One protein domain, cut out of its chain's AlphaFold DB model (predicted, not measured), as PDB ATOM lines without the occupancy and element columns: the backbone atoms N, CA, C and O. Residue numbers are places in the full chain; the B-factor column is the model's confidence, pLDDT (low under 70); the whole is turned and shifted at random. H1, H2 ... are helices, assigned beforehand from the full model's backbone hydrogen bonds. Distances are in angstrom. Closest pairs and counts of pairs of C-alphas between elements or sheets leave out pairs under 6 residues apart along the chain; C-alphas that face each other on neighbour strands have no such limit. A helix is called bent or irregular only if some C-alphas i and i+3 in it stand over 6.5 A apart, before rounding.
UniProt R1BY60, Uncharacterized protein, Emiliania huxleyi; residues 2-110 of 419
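This is residues 2 to 110 of the 419 residues of an uncharacterized protein of Emiliania huxleyi (UniProt R1BY60). The chain is wound as a solenoid, a coil of stacked helical turns round a hollow middle, running on through H1, H2, H3 and H4 from one end of the longest axis to the other. Each helix curves round part of the ring instead of running straight, and H2, the longest, stacks between H1 and H3, with H4 at the far end. The printed part has 109 residues with four named helices, in the order H1, H2, H3, H4, and no named strand; the class is all helix. The whole is compact, with a radius of gyration of the C-alphas of 13.6 A, and elongated, spanning 37 by 24 by 23 A.

H1, residues 2 to 18, touches H2, residues 20 to 60, which meets it with residues 35 to 45 alone. Their closest C-alphas are those of His 12 and Gly 42, 6.8 A apart, and their lines stand at a steep tilt of 42 degrees, the same way. H2 touches H3, residues 62 to 88, at a steep tilt of 43 degrees, the same way; the closest C-alphas are those of Gly 57 and Ala 87, 5.2 A apart. H3 touches H4, residues 90 to 107, about perpendicular at 84 degrees, with the C-alphas of His 71 and Ala 101 closest at 5.5 A. The packing of the helices is mostly crossed, with no touching pair at a shallow tilt. H2 and H4 are close but not clearly touching, with the C-alphas of Gly 57 and Gly 90 closest at 6.7 A. H1 is apart from H3 and from H4. O i to N i+4 pairs within hydrogen-bond range number 7 of 13 in H1, 21 of 37 in H2, 11 of 23 in H3 and 6 of 14 in H4; O i to N i+3 pairs within range number 13 of 24 in H3 and 9 of 15 in H4.

H1 begins at C-alpha 2 (20.592, 37.483, 84.149), measures 18.9 A from first to last C-alpha and has a kink of 94 degrees near residue 9. H2 has 41 residues, measures 19.1 A and has a kink of 136 degrees near residue 37. H3 measures 14.2 A, with a kink of 131 degrees near residue 78. H4 measures 17.0 A, with a kink of 98 degrees near residue 99, and ends at C-alpha 107 (27.084, 28.713, 49.753). The four helices are irregular: C-alphas 4 and 7 in H1 are 7.6 A apart, 22 and 25 in H2 8.8 A, 81 and 84 in H3 7.7 A, and 102 and 105 in H4 7.4 A.

The C-alphas of Gln 3 and Pro 109 are the two farthest apart, at 41.1 A. The printed part has no cut, and the links H1 to H2, H2 to H3 and H3 to H4 are tight, with 1 residue in each. The mean pLDDT of the printed part is 87.9; residue 2 and residues 109 to 110 are under 70.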
ATOM      1  N   LEU A   2      19.280  38.156  84.019       63.44
ATOM      2  CA  LEU A   2      20.592  37.483  84.149       63.44
ATOM      3  C   LEU A   2      20.670  36.341  85.182       63.44
ATOM      4  O   LEU A   2      21.313  35.330  84.916       63.44
ATOM      5  N   GLN A   3      19.965  36.437  86.317       78.12
ATOM      6  CA  GLN A   3      19.976  35.390  87.353       78.12
ATOM      7  C   GLN A   3      19.551  34.002  86.848       78.12
ATOM      8  O   GLN A   3      20.064  33.001  87.337       78.12
ATOM      9  N   ARG A   4      18.649  33.917  85.857       79.75
ATOM     10  CA  ARG A   4      18.172  32.625  85.325       79.75
ATOM     11  C   ARG A   4      19.176  31.954  84.389       79.75
ATOM     12  O   ARG A   4      19.142  30.741  84.226       79.75
ATOM     13  N   HIS A   5      20.075  32.738  83.803       84.62
ATOM     14  CA  HIS A   5      21.057  32.279  82.825       84.62
ATOM     15  C   HIS A   5      22.470  32.175  83.411       84.62
ATOM     16  O   HIS A   5      23.386  31.723  82.729       84.62
ATOM     17  N   TRP A   6      22.643  32.531  84.689       86.75
ATOM     18  CA  TRP A   6      23.940  32.580  85.360       86.75
ATOM     19  C   TRP A   6      24.721  31.270  85.261       86.75
ATOM     20  O   TRP A   6      25.895  31.290  84.917       86.75
ATOM     21  N   ASN A   7      24.062  30.126  85.465       88.62
ATOM     22  CA  ASN A   7      24.718  28.816  85.396       88.62
ATOM     23  C   ASN A   7      25.293  28.509  84.005       88.62
ATOM     24  O   ASN A   7      26.291  27.805  83.899       88.62
ATOM     25  N   ALA A   8      24.681  29.049  82.952       87.31
ATOM     26  CA  ALA A   8      25.123  28.843  81.581       87.31
ATOM     27  C   ALA A   8      26.167  29.892  81.142       87.31
ATOM     28  O   ALA A   8      27.012  29.606  80.300       87.31
ATOM     29  N   VAL A   9      26.168  31.081  81.757       90.62
ATOM     30  CA  VAL A   9      27.176  32.134  81.523       90.62
ATOM     31  C   VAL A   9      28.446  31.920  82.351       90.62
ATOM     32  O   VAL A   9      29.536  32.249  81.890       90.62
ATOM     33  N   ALA A  10      28.331  31.330  83.544       93.12
ATOM     34  CA  ALA A  10      29.428  31.038  84.470       93.12
ATOM     35  C   ALA A  10      30.696  30.452  83.815       93.12
ATOM     36  O   ALA A  10      31.777  30.985  84.075       93.12
ATOM     37  N   PRO A  11      30.628  29.429  82.940       92.56
ATOM     38  CA  PRO A  11      31.831  28.896  82.296       92.56
ATOM     39  C   PRO A  11      32.494  29.874  81.310       92.56
ATOM     40  O   PRO A  11      33.685  29.753  81.030       92.56
ATOM     41  N   HIS A  12      31.751  30.850  80.790       91.44
ATOM     42  CA  HIS A  12      32.227  31.819  79.800       91.44
ATOM     43  C   HIS A  12      32.588  33.180  80.407       91.44
ATOM     44  O   HIS A  12      33.114  34.044  79.708       91.44
ATOM     45  N   LEU A  13      32.347  33.371  81.706       91.38
ATOM     46  CA  LEU A  13      32.469  34.655  82.400       91.38
ATOM     47  C   LEU A  13      33.885  35.232  82.336       91.38
ATOM     48  O   LEU A  13      34.050  36.421  82.100       91.38
ATOM     49  N   HIS A  14      34.905  34.384  82.467       92.50
ATOM     50  CA  HIS A  14      36.297  34.812  82.333       92.50
ATOM     51  C   HIS A  14      36.584  35.394  80.940       92.50
ATOM     52  O   HIS A  14      37.087  36.509  80.845       92.50
ATOM     53  N   ARG A  15      36.160  34.701  79.872       91.94
ATOM     54  CA  ARG A  15      36.327  35.165  78.484       91.94
ATOM     55  C   ARG A  15      35.494  36.410  78.180       91.94
ATOM     56  O   ARG A  15      35.927  37.267  77.421       91.94
ATOM     57  N   LEU A  16      34.296  36.509  78.761       92.00
ATOM     58  CA  LEU A  16      33.453  37.703  78.664       92.00
ATOM     59  C   LEU A  16      34.126  38.912  79.310       92.00
ATOM     60  O   LEU A  16      34.109  39.982  78.717       92.00
ATOM     61  N   LEU A  17      34.735  38.746  80.487       91.06
ATOM     62  CA  LEU A  17      35.444  39.823  81.183       91.06
ATOM     63  C   LEU A  17      36.692  40.267  80.417       91.06
ATOM     64  O   LEU A  17      36.909  41.466  80.265       91.06
ATOM     65  N   GLU A  18      37.469  39.324  79.880       92.56
ATOM     66  CA  GLU A  18      38.627  39.631  79.026       92.56
ATOM     67  C   GLU A  18      38.234  40.420  77.773       92.56
ATOM     68  O   GLU A  18      38.971  41.295  77.322       92.56
ATOM     69  N   ARG A  19      37.055  40.123  77.219       91.00
ATOM     70  CA  ARG A  19      36.549  40.722  75.981       91.00
ATOM     71  C   ARG A  19      35.528  41.839  76.211       91.00
ATOM     72  O   ARG A  19      34.977  42.363  75.245       91.00
ATOM     73  N   ALA A  20      35.291  42.242  77.458       89.56
ATOM     74  CA  ALA A  20      34.268  43.228  77.809       89.56
ATOM     75  C   ALA A  20      34.548  44.597  77.172       89.56
ATOM     76  O   ALA A  20      33.629  45.282  76.727       89.56
ATOM     77  N   SER A  21      35.826  44.963  77.057       90.00
ATOM     78  CA  SER A  21      36.266  46.184  76.377       90.00
ATOM     79  C   SER A  21      35.944  46.189  74.879       90.00
ATOM     80  O   SER A  21      35.748  47.260  74.313       90.00
ATOM     81  N   LEU A  22      35.849  45.016  74.242       87.81
ATOM     82  CA  LEU A  22      35.535  44.881  72.814       87.81
ATOM     83  C   LEU A  22      34.033  45.017  72.538       87.81
ATOM     84  O   LEU A  22      33.653  45.430  71.448       87.81
ATOM     85  N   LEU A  23      33.192  44.672  73.518       85.31
ATOM     86  CA  LEU A  23      31.737  44.836  73.441       85.31
ATOM     87  C   LEU A  23      31.322  46.303  73.596       85.31
ATOM     88  O   LEU A  23      30.344  46.711  72.976       85.31
ATOM     89  N   GLY A  24      32.077  47.094  74.366       87.06
ATOM     90  CA  GLY A  24      31.941  48.551  74.443       87.06
ATOM     91  C   GLY A  24      30.487  49.022  74.576       87.06
ATOM     92  O   GLY A  24      29.775  48.625  75.496       87.06
ATOM     93  N   THR A  25      30.045  49.850  73.628       88.81
ATOM     94  CA  THR A  25      28.688  50.422  73.556       88.81
ATOM     95  C   THR A  25      27.590  49.413  73.214       88.81
ATOM     96  O   THR A  25      26.415  49.712  73.401       88.81
ATOM     97  N   HIS A  26      27.946  48.223  72.728       87.50
ATOM     98  CA  HIS A  26      26.998  47.180  72.313       87.50
ATOM     99  C   HIS A  26      26.763  46.121  73.391       87.50
ATOM    100  O   HIS A  26      26.009  45.173  73.167       87.50
ATOM    101  N   ALA A  27      27.393  46.269  74.561       88.94
ATOM    102  CA  ALA A  27      27.265  45.326  75.666       88.94
ATOM    103  C   ALA A  27      25.802  45.140  76.093       88.94
ATOM    104  O   ALA A  27      25.355  44.005  76.245       88.94
ATOM    105  N   ASP A  28      25.037  46.229  76.213       88.94
ATOM    106  CA  ASP A  28      23.639  46.173  76.652       88.94
ATOM    107  C   ASP A  28      22.770  45.366  75.679       88.94
ATOM    108  O   ASP A  28      22.084  44.429  76.091       88.94
ATOM    109  N   ALA A  29      22.880  45.645  74.376       88.44
ATOM    110  CA  ALA A  29      22.163  44.908  73.334       88.44
ATOM    111  C   ALA A  29      22.564  43.423  73.298       88.44
ATOM    112  O   ALA A  29      21.715  42.544  73.158       88.44
ATOM    113  N   PHE A  30      23.851  43.128  73.494       89.06
ATOM    114  CA  PHE A  30      24.335  41.754  73.591       89.06
ATOM    115  C   PHE A  30      23.740  41.015  74.800       89.06
ATOM    116  O   PHE A  30      23.372  39.844  74.690       89.06
ATOM    117  N   PHE A  31      23.610  41.680  75.953       88.50
ATOM    118  CA  PHE A  31      23.019  41.081  77.152       88.50
ATOM    119  C   PHE A  31      21.515  40.824  77.020       88.50
ATOM    120  O   PHE A  31      21.022  39.856  77.609       88.50
ATOM    121  N   GLU A  32      20.795  41.634  76.241       90.44
ATOM    122  CA  GLU A  32      19.384  41.387  75.918       90.44
ATOM    123  C   GLU A  32      19.201  40.106  75.088       90.44
ATOM    124  O   GLU A  32      18.287  39.319  75.343       90.44
ATOM    125  N   GLU A  33      20.108  39.849  74.144       91.75
ATOM    126  CA  GLU A  33      20.048  38.707  73.219       91.75
ATOM    127  C   GLU A  33      20.762  37.453  73.748       91.75
ATOM    128  O   GLU A  33      20.656  36.361  73.180       91.75
ATOM    129  N   LEU A  34      21.442  37.578  74.889       90.31
ATOM    130  CA  LEU A  34      22.241  36.528  75.512       90.31
ATOM    131  C   LEU A  34      21.518  35.175  75.671       90.31
ATOM    132  O   LEU A  34      22.161  34.149  75.441       90.31
ATOM    133  N   PRO A  35      20.211  35.099  76.003       90.94
ATOM    134  CA  PRO A  35      19.505  33.819  76.063       90.94
ATOM    135  C   PRO A  35      19.499  33.050  74.735       90.94
ATOM    136  O   PRO A  35      19.594  31.824  74.748       90.94
ATOM    137  N   ALA A  36      19.415  33.749  73.600       90.50
ATOM    138  CA  ALA A  36      19.442  33.140  72.270       90.50
ATOM    139  C   ALA A  36      20.871  32.777  71.831       90.50
ATOM    140  O   ALA A  36      21.077  31.786  71.130       90.50
ATOM    141  N   LEU A  37      21.862  33.555  72.275       91.75
ATOM    142  CA  LEU A  37      23.275  33.365  71.930       91.75
ATOM    143  C   LEU A  37      23.986  32.333  72.814       91.75
ATOM    144  O   LEU A  37      25.052  31.844  72.450       91.75
ATOM    145  N   LEU A  38      23.400  31.978  73.957       93.12
ATOM    146  CA  LEU A  38      23.996  31.128  74.987       93.12
ATOM    147  C   LEU A  38      24.605  29.807  74.480       93.12
ATOM    148  O   LEU A  38      25.754  29.529  74.824       93.12
ATOM    149  N   PRO A  39      23.920  29.018  73.628       93.06
ATOM    150  CA  PRO A  39      24.485  27.775  73.093       93.06
ATOM    151  C   PRO A  39      25.734  27.993  72.227       93.06
ATOM    152  O   PRO A  39      26.549  27.089  72.069       93.06
ATOM    153  N   TYR A  40      25.885  29.194  71.671       92.62
ATOM    154  CA  TYR A  40      26.940  29.572  70.734       92.62
ATOM    155  C   TYR A  40      27.952  30.542  71.350       92.62
ATOM    156  O   TYR A  40      28.869  30.996  70.666       92.62
ATOM    157  N   LEU A  41      27.803  30.847  72.643       92.00
ATOM    158  CA  LEU A  41      28.553  31.885  73.337       92.00
ATOM    159  C   LEU A  41      30.061  31.623  73.293       92.00
ATOM    160  O   LEU A  41      30.827  32.551  73.065       92.00
ATOM    161  N   GLY A  42      30.493  30.367  73.436       91.44
ATOM    162  CA  GLY A  42      31.905  29.998  73.305       91.44
ATOM    163  C   GLY A  42      32.492  30.387  71.944       91.44
ATOM    164  O   GLY A  42      33.482  31.112  71.888       91.44
ATOM    165  N   THR A  43      31.844  29.967  70.853       92.31
ATOM    166  CA  THR A  43      32.292  30.252  69.481       92.31
ATOM    167  C   THR A  43      32.221  31.739  69.152       92.31
ATOM    168  O   THR A  43      33.155  32.282  68.571       92.31
ATOM    169  N   LEU A  44      31.140  32.415  69.554       91.88
ATOM    170  CA  LEU A  44      30.967  33.854  69.339       91.88
ATOM    171  C   LEU A  44      32.039  34.663  70.057       91.88
ATOM    172  O   LEU A  44      32.596  35.590  69.474       91.88
ATOM    173  N   LEU A  45      32.352  34.301  71.304       92.25
ATOM    174  CA  LEU A  45      33.430  34.946  72.034       92.25
ATOM    175  C   LEU A  45      34.749  34.735  71.301       92.25
ATOM    176  O   LEU A  45      35.488  35.700  71.132       92.25
ATOM    177  N   ASP A  46      35.047  33.512  70.866       92.06
ATOM    178  CA  ASP A  46      36.311  33.194  70.192       92.06
ATOM    179  C   ASP A  46      36.503  33.987  68.888       92.06
ATOM    180  O   ASP A  46      37.620  34.409  68.598       92.06
ATOM    181  N   GLU A  47      35.416  34.290  68.178       92.75
ATOM    182  CA  GLU A  47      35.424  35.101  66.952       92.75
ATOM    183  C   GLU A  47      35.280  36.614  67.194       92.75
ATOM    184  O   GLU A  47      35.483  37.418  66.278       92.75
ATOM    185  N   LEU A  48      34.981  37.031  68.427       91.12
ATOM    186  CA  LEU A  48      34.736  38.430  68.782       91.12
ATOM    187  C   LEU A  48      35.888  39.384  68.397       91.12
ATOM    188  O   LEU A  48      35.586  40.454  67.872       91.12
ATOM    189  N   PRO A  49      37.188  39.042  68.562       90.94
ATOM    190  CA  PRO A  49      38.284  39.921  68.136       90.94
ATOM    191  C   PRO A  49      38.273  40.231  66.631       90.94
ATOM    192  O   PRO A  49      38.739  41.284  66.201       90.94
ATOM    193  N   HIS A  50      37.736  39.323  65.813       89.75
ATOM    194  CA  HIS A  50      37.628  39.502  64.363       89.75
ATOM    195  C   HIS A  50      36.355  40.249  63.980       89.75
ATOM    196  O   HIS A  50      36.373  41.052  63.047       89.75
ATOM    197  N   LEU A  51      35.274  40.030  64.729       89.12
ATOM    198  CA  LEU A  51      34.015  40.750  64.559       89.12
ATOM    199  C   LEU A  51      34.086  42.192  65.068       89.12
ATOM    200  O   LEU A  51      33.337  43.025  64.574       89.12
ATOM    201  N   GLN A  52      35.001  42.511  65.989       90.25
ATOM    202  CA  GLN A  52      35.104  43.832  66.618       90.25
ATOM    203  C   GLN A  52      35.173  44.976  65.600       90.25
ATOM    204  O   GLN A  52      34.492  45.981  65.757       90.25
ATOM    205  N   ARG A  53      35.946  44.816  64.517       88.06
ATOM    206  CA  ARG A  53      36.085  45.845  63.463       88.06
ATOM    207  C   ARG A  53      34.793  46.103  62.681       88.06
ATOM    208  O   ARG A  53      34.714  47.058  61.918       88.06
ATOM    209  N   HIS A  54      33.817  45.219  62.829       88.75
ATOM    210  CA  HIS A  54      32.560  45.202  62.094       88.75
ATOM    211  C   HIS A  54      31.348  45.198  63.034       88.75
ATOM    212  O   HIS A  54      30.220  45.034  62.572       88.75
ATOM    213  N   ILE A  55      31.573  45.364  64.344       87.62
ATOM    214  CA  ILE A  55      30.547  45.171  65.367       87.62
ATOM    215  C   ILE A  55      29.424  46.197  65.236       87.62
ATOM    216  O   ILE A  55      28.270  45.831  65.415       87.62
ATOM    217  N   ASP A  56      29.743  47.424  64.816       88.31
ATOM    218  CA  ASP A  56      28.760  48.491  64.612       88.31
ATOM    219  C   ASP A  56      27.746  48.113  63.522       88.31
ATOM    220  O   ASP A  56      26.542  48.094  63.769       88.31
ATOM    221  N   GLY A  57      28.226  47.693  62.346       85.56
ATOM    222  CA  GLY A  57      27.353  47.272  61.243       85.56
ATOM    223  C   GLY A  57      26.573  45.987  61.545       85.56
ATOM    224  O   GLY A  57      25.455  45.804  61.070       85.56
ATOM    225  N   ILE A  58      27.125  45.088  62.365       85.31
ATOM    226  CA  ILE A  58      26.412  43.881  62.811       85.31
ATOM    227  C   ILE A  58      25.325  44.242  63.835       85.31
ATOM    228  O   ILE A  58      24.213  43.715  63.760       85.31
ATOM    229  N   ALA A  59      25.619  45.153  64.766       88.19
ATOM    230  CA  ALA A  59      24.706  45.575  65.825       88.19
ATOM    231  C   ALA A  59      23.459  46.294  65.284       88.19
ATOM    232  O   ALA A  59      22.369  46.137  65.849       88.19
ATOM    233  N   GLU A  60      23.589  47.021  64.167       88.06
ATOM    234  CA  GLU A  60      22.463  47.636  63.446       88.06
ATOM    235  C   GLU A  60      21.452  46.600  62.929       88.06
ATOM    236  O   GLU A  60      20.249  46.863  62.888       88.06
ATOM    237  N   HIS A  61      21.909  45.392  62.591       87.31
ATOM    238  CA  HIS A  61      21.077  44.333  62.008       87.31
ATOM    239  C   HIS A  61      20.790  43.164  62.962       87.31
ATOM    240  O   HIS A  61      20.233  42.141  62.542       87.31
ATOM    241  N   ARG A  62      21.099  43.314  64.256       88.00
ATOM    242  CA  ARG A  62      20.990  42.254  65.276       88.00
ATOM    243  C   ARG A  62      19.631  41.553  65.316       88.00
ATOM    244  O   ARG A  62      19.582  40.328  65.309       88.00
ATOM    245  N   ALA A  63      18.532  42.305  65.192       87.62
ATOM    246  CA  ALA A  63      17.173  41.761  65.237       87.62
ATOM    247  C   ALA A  63      16.918  40.695  64.154       87.62
ATOM    248  O   ALA A  63      16.145  39.761  64.363       87.62
ATOM    249  N   THR A  64      17.596  40.811  63.009       87.00
ATOM    250  CA  THR A  64      17.519  39.839  61.906       87.00
ATOM    251  C   THR A  64      18.590  38.752  61.985       87.00
ATOM    252  O   THR A  64      18.364  37.630  61.533       87.00
ATOM    253  N   LEU A  65      19.746  39.058  62.583       86.56
ATOM    254  CA  LEU A  65      20.881  38.141  62.668       86.56
ATOM    255  C   LEU A  65      20.753  37.144  63.823       86.56
ATOM    256  O   LEU A  65      21.139  35.992  63.658       86.56
ATOM    257  N   VAL A  66      20.169  37.530  64.958       90.94
ATOM    258  CA  VAL A  66      20.036  36.662  66.145       90.94
ATOM    259  C   VAL A  66      19.285  35.362  65.853       90.94
ATOM    260  O   VAL A  66      19.801  34.301  66.210       90.94
ATOM    261  N   PRO A  67      18.139  35.365  65.142       89.25
ATOM    262  CA  PRO A  67      17.486  34.118  64.743       89.25
ATOM    263  C   PRO A  67      18.357  33.244  63.825       89.25
ATOM    264  O   PRO A  67      18.244  32.017  63.841       89.25
ATOM    265  N   ALA A  68      19.239  33.867  63.036       89.44
ATOM    266  CA  ALA A  68      20.150  33.200  62.111       89.44
ATOM    267  C   ALA A  68      21.439  32.680  62.777       89.44
ATOM    268  O   ALA A  68      22.090  31.795  62.213       89.44
ATOM    269  N   VAL A  69      21.794  33.147  63.984       90.12
ATOM    270  CA  VAL A  69      23.026  32.749  64.697       90.12
ATOM    271  C   VAL A  69      23.145  31.238  64.836       90.12
ATOM    272  O   VAL A  69      24.241  30.704  64.689       90.12
ATOM    273  N   ARG A  70      22.031  30.524  65.031       90.50
ATOM    274  CA  ARG A  70      22.044  29.060  65.152       90.50
ATOM    275  C   ARG A  70      22.651  28.339  63.948       90.50
ATOM    276  O   ARG A  70      23.232  27.270  64.110       90.50
ATOM    277  N   HIS A  71      22.518  28.928  62.761       89.50
ATOM    278  CA  HIS A  71      23.091  28.397  61.531       89.50
ATOM    279  C   HIS A  71      24.433  29.051  61.209       89.50
ATOM    280  O   HIS A  71      25.297  28.394  60.653       89.50
ATOM    281  N   LEU A  72      24.643  30.318  61.575       89.12
ATOM    282  CA  LEU A  72      25.897  31.023  61.289       89.12
ATOM    283  C   LEU A  72      27.043  30.604  62.218       89.12
ATOM    284  O   LEU A  72      28.178  30.495  61.762       89.12
ATOM    285  N   ALA A  73      26.764  30.347  63.499       90.81
ATOM    286  CA  ALA A  73      27.778  30.103  64.525       90.81
ATOM    287  C   ALA A  73      28.770  28.972  64.184       90.81
ATOM    288  O   ALA A  73      29.973  29.202  64.326       90.81
ATOM    289  N   PRO A  74      28.341  27.798  63.675       89.62
ATOM    290  CA  PRO A  74      29.268  26.744  63.252       89.62
ATOM    291  C   PRO A  74      30.200  27.164  62.107       89.62
ATOM    292  O   PRO A  74      31.280  26.597  61.951       89.62
ATOM    293  N   HIS A  75      29.796  28.159  61.313       89.56
ATOM    294  CA  HIS A  75      30.498  28.596  60.110       89.56
ATOM    295  C   HIS A  75      31.254  29.922  60.268       89.56
ATOM    296  O   HIS A  75      31.926  30.340  59.325       89.56
ATOM    297  N   LEU A  76      31.209  30.569  61.438       89.62
ATOM    298  CA  LEU A  76      31.856  31.870  61.667       89.62
ATOM    299  C   LEU A  76      33.347  31.859  61.305       89.62
ATOM    300  O   LEU A  76      33.813  32.731  60.576       89.62
ATOM    301  N   ARG A  77      34.072  30.801  61.684       88.25
ATOM    302  CA  ARG A  77      35.489  30.622  61.325       88.25
ATOM    303  C   ARG A  77      35.749  30.708  59.821       88.25
ATOM    304  O   ARG A  77      36.740  31.300  59.406       88.25
ATOM    305  N   TYR A  78      34.855  30.147  59.007       87.44
ATOM    306  CA  TYR A  78      34.964  30.170  57.546       87.44
ATOM    307  C   TYR A  78      34.508  31.502  56.944       87.44
ATOM    308  O   TYR A  78      34.992  31.900  55.888       87.44
ATOM    309  N   LEU A  79      33.609  32.214  57.625       87.19
ATOM    310  CA  LEU A  79      33.122  33.531  57.211       87.19
ATOM    311  C   LEU A  79      34.092  34.670  57.548       87.19
ATOM    312  O   LEU A  79      33.914  35.777  57.042       87.19
ATOM    313  N   ARG A  80      35.133  34.410  58.346       89.00
ATOM    314  CA  ARG A  80      36.104  35.412  58.800       89.00
ATOM    315  C   ARG A  80      36.709  36.287  57.691       89.00
ATOM    316  O   ARG A  80      36.723  37.503  57.880       89.00
ATOM    317  N   PRO A  81      37.146  35.759  56.529       87.19
ATOM    318  CA  PRO A  81      37.651  36.596  55.434       87.19
ATOM    319  C   PRO A  81      36.589  37.540  54.849       87.19
ATOM    320  O   PRO A  81      36.920  38.529  54.203       87.19
ATOM    321  N   TYR A  82      35.308  37.240  55.070       85.62
ATOM    322  CA  TYR A  82      34.171  37.921  54.462       85.62
ATOM    323  C   TYR A  82      33.439  38.876  55.413       85.62
ATOM    324  O   TYR A  82      32.509  39.551  54.969       85.62
ATOM    325  N   TYR A  83      33.843  38.993  56.684       87.56
ATOM    326  CA  TYR A  83      33.155  39.850  57.662       87.56
ATOM    327  C   TYR A  83      33.005  41.305  57.194       87.56
ATOM    328  O   TYR A  83      31.914  41.860  57.303       87.56
ATOM    329  N   GLY A  84      34.034  41.898  56.581       83.25
ATOM    330  CA  GLY A  84      33.945  43.266  56.052       83.25
ATOM    331  C   GLY A  84      32.925  43.426  54.916       83.25
ATOM    332  O   GLY A  84      32.220  44.435  54.833       83.25
ATOM    333  N   HIS A  85      32.773  42.408  54.068       84.31
ATOM    334  CA  HIS A  85      31.765  42.416  53.007       84.31
ATOM    335  C   HIS A  85      30.354  42.187  53.552       84.31
ATOM    336  O   HIS A  85      29.411  42.825  53.089       84.31
ATOM    337  N   LEU A  86      30.205  41.306  54.544       85.50
ATOM    338  CA  LEU A  86      28.919  41.050  55.195       85.50
ATOM    339  C   LEU A  86      28.432  42.276  55.969       85.50
ATOM    340  O   LEU A  86      27.261  42.623  55.862       85.50
ATOM    341  N   ALA A  87      29.330  42.963  56.676       86.19
ATOM    342  CA  ALA A  87      29.006  44.182  57.405       86.19
ATOM    343  C   ALA A  87      28.595  45.321  56.464       86.19
ATOM    344  O   ALA A  87      27.553  45.935  56.663       86.19
ATOM    345  N   SER A  88      29.347  45.556  55.381       85.38
ATOM    346  CA  SER A  88      29.011  46.621  54.417       85.38
ATOM    347  C   SER A  88      27.719  46.358  53.634       85.38
ATOM    348  O   SER A  88      27.073  47.301  53.184       85.38
ATOM    349  N   ARG A  89      27.311  45.091  53.483       86.81
ATOM    350  CA  ARG A  89      26.046  44.692  52.838       86.81
ATOM    351  C   ARG A  89      24.956  44.290  53.828       86.81
ATOM    352  O   ARG A  89      23.946  43.722  53.405       86.81
ATOM    353  N   GLY A  90      25.137  44.592  55.113       85.19
ATOM    354  CA  GLY A  90      24.208  44.224  56.177       85.19
ATOM    355  C   GLY A  90      22.774  44.638  55.854       85.19
ATOM    356  O   GLY A  90      21.881  43.801  55.900       85.19
ATOM    357  N   ALA A  91      22.572  45.867  55.370       85.44
ATOM    358  CA  ALA A  91      21.246  46.387  55.040       85.44
ATOM    359  C   ALA A  91      20.533  45.593  53.931       85.44
ATOM    360  O   ALA A  91      19.316  45.428  53.967       85.44
ATOM    361  N   THR A  92      21.278  45.073  52.953       88.00
ATOM    362  CA  THR A  92      20.719  44.267  51.857       88.00
ATOM    363  C   THR A  92      20.507  42.811  52.272       88.00
ATOM    364  O   THR A  92      19.565  42.171  51.810       88.00
ATOM    365  N   LEU A  93      21.378  42.268  53.127       85.62
ATOM    366  CA  LEU A  93      21.349  40.857  53.527       85.62
ATOM    367  C   LEU A  93      20.424  40.584  54.718       85.62
ATOM    368  O   LEU A  93      19.825  39.513  54.770       85.62
ATOM    369  N   ALA A  94      20.273  41.537  55.638       86.94
ATOM    370  CA  ALA A  94      19.429  41.451  56.830       86.94
ATOM    371  C   ALA A  94      18.012  40.901  56.562       86.94
ATOM    372  O   ALA A  94      17.640  39.921  57.212       86.94
ATOM    373  N   PRO A  95      17.226  41.420  55.593       87.19
ATOM    374  CA  PRO A  95      15.877  40.900  55.344       87.19
ATOM    375  C   PRO A  95      15.871  39.448  54.842       87.19
ATOM    376  O   PRO A  95      14.903  38.724  55.061       87.19
ATOM    377  N   HIS A  96      16.956  38.999  54.208       88.56
ATOM    378  CA  HIS A  96      17.095  37.647  53.666       88.56
ATOM    379  C   HIS A  96      17.889  36.709  54.587       88.56
ATOM    380  O   HIS A  96      18.039  35.526  54.273       88.56
ATOM    381  N   ALA A  97      18.381  37.189  55.735       85.62
ATOM    382  CA  ALA A  97      19.265  36.428  56.614       85.62
ATOM    383  C   ALA A  97      18.623  35.114  57.076       85.62
ATOM    384  O   ALA A  97      19.270  34.072  57.039       85.62
ATOM    385  N   ALA A  98      17.332  35.129  57.417       86.19
ATOM    386  CA  ALA A  98      16.603  33.929  57.831       86.19
ATOM    387  C   ALA A  98      16.511  32.855  56.728       86.19
ATOM    388  O   ALA A  98      16.477  31.667  57.043       86.19
ATOM    389  N   GLN A  99      16.494  33.262  55.454       88.62
ATOM    390  CA  GLN A  99      16.415  32.360  54.299       88.62
ATOM    391  C   GLN A  99      17.799  31.848  53.884       88.62
ATOM    392  O   GLN A  99      17.944  30.687  53.520       88.62
ATOM    393  N   ILE A 100      18.829  32.695  53.963       87.56
ATOM    394  CA  ILE A 100      20.199  32.345  53.562       87.56
ATOM    395  C   ILE A 100      20.892  31.491  54.630       87.56
ATOM    396  O   ILE A 100      21.630  30.568  54.297       87.56
ATOM    397  N   ALA A 101      20.650  31.779  55.912       89.00
ATOM    398  CA  ALA A 101      21.292  31.123  57.046       89.00
ATOM    399  C   ALA A 101      21.298  29.581  56.990       89.00
ATOM    400  O   ALA A 101      22.377  29.016  57.167       89.00
ATOM    401  N   PRO A 102      20.185  28.870  56.711       89.69
ATOM    402  CA  PRO A 102      20.210  27.407  56.619       89.69
ATOM    403  C   PRO A 102      21.074  26.876  55.462       89.69
ATOM    404  O   PRO A 102      21.614  25.780  55.578       89.69
ATOM    405  N   HIS A 103      21.254  27.654  54.391       89.81
ATOM    406  CA  HIS A 103      22.041  27.277  53.212       89.81
ATOM    407  C   HIS A 103      23.482  27.805  53.251       89.81
ATOM    408  O   HIS A 103      24.241  27.601  52.304       89.81
ATOM    409  N   ILE A 104      23.903  28.473  54.334       86.31
ATOM    410  CA  ILE A 104      25.235  29.089  54.427       86.31
ATOM    411  C   ILE A 104      26.356  28.061  54.204       86.31
ATOM    412  O   ILE A 104      27.344  28.376  53.551       86.31
ATOM    413  N   GLY A 105      26.180  26.827  54.686       82.00
ATOM    414  CA  GLY A 105      27.157  25.750  54.523       82.00
ATOM    415  C   GLY A 105      27.325  25.278  53.076       82.00
ATOM    416  O   GLY A 105      28.405  24.822  52.723       82.00
ATOM    417  N   GLU A 106      26.292  25.420  52.241       85.94
ATOM    418  CA  GLU A 106      26.328  25.085  50.808       85.94
ATOM    419  C   GLU A 106      26.860  26.250  49.962       85.94
ATOM    420  O   GLU A 106      27.452  26.042  48.904       85.94
ATOM    421  N   LEU A 107      26.640  27.486  50.423       82.50
ATOM    422  CA  LEU A 107      27.084  28.713  49.753       82.50
ATOM    423  C   LEU A 107      28.543  29.065  50.057       82.50
ATOM    424  O   LEU A 107      29.194  29.757  49.271       82.50
ATOM    425  N   LEU A 108      29.047  28.625  51.209       80.06
ATOM    426  CA  LEU A 108      30.455  28.725  51.543       80.06
ATOM    427  C   LEU A 108      31.242  27.781  50.628       80.06
ATOM    428  O   LEU A 108      30.885  26.606  50.516       80.06
ATOM    429  N   PRO A 109      32.328  28.254  49.990       69.69
ATOM    430  CA  PRO A 109      33.227  27.335  49.319       69.69
ATOM    431  C   PRO A 109      33.710  26.304  50.352       69.69
ATOM    432  O   PRO A 109      33.914  26.674  51.518       69.69
ATOM    433  N   PRO A 110      33.884  25.025  49.962       65.06
ATOM    434  CA  PRO A 110      34.437  24.028  50.864       65.06
ATOM    435  C   PRO A 110      35.727  24.594  51.462       65.06
ATOM    436  O   PRO A 110      36.474  25.268  50.739       65.06
TER     437      PRO A 110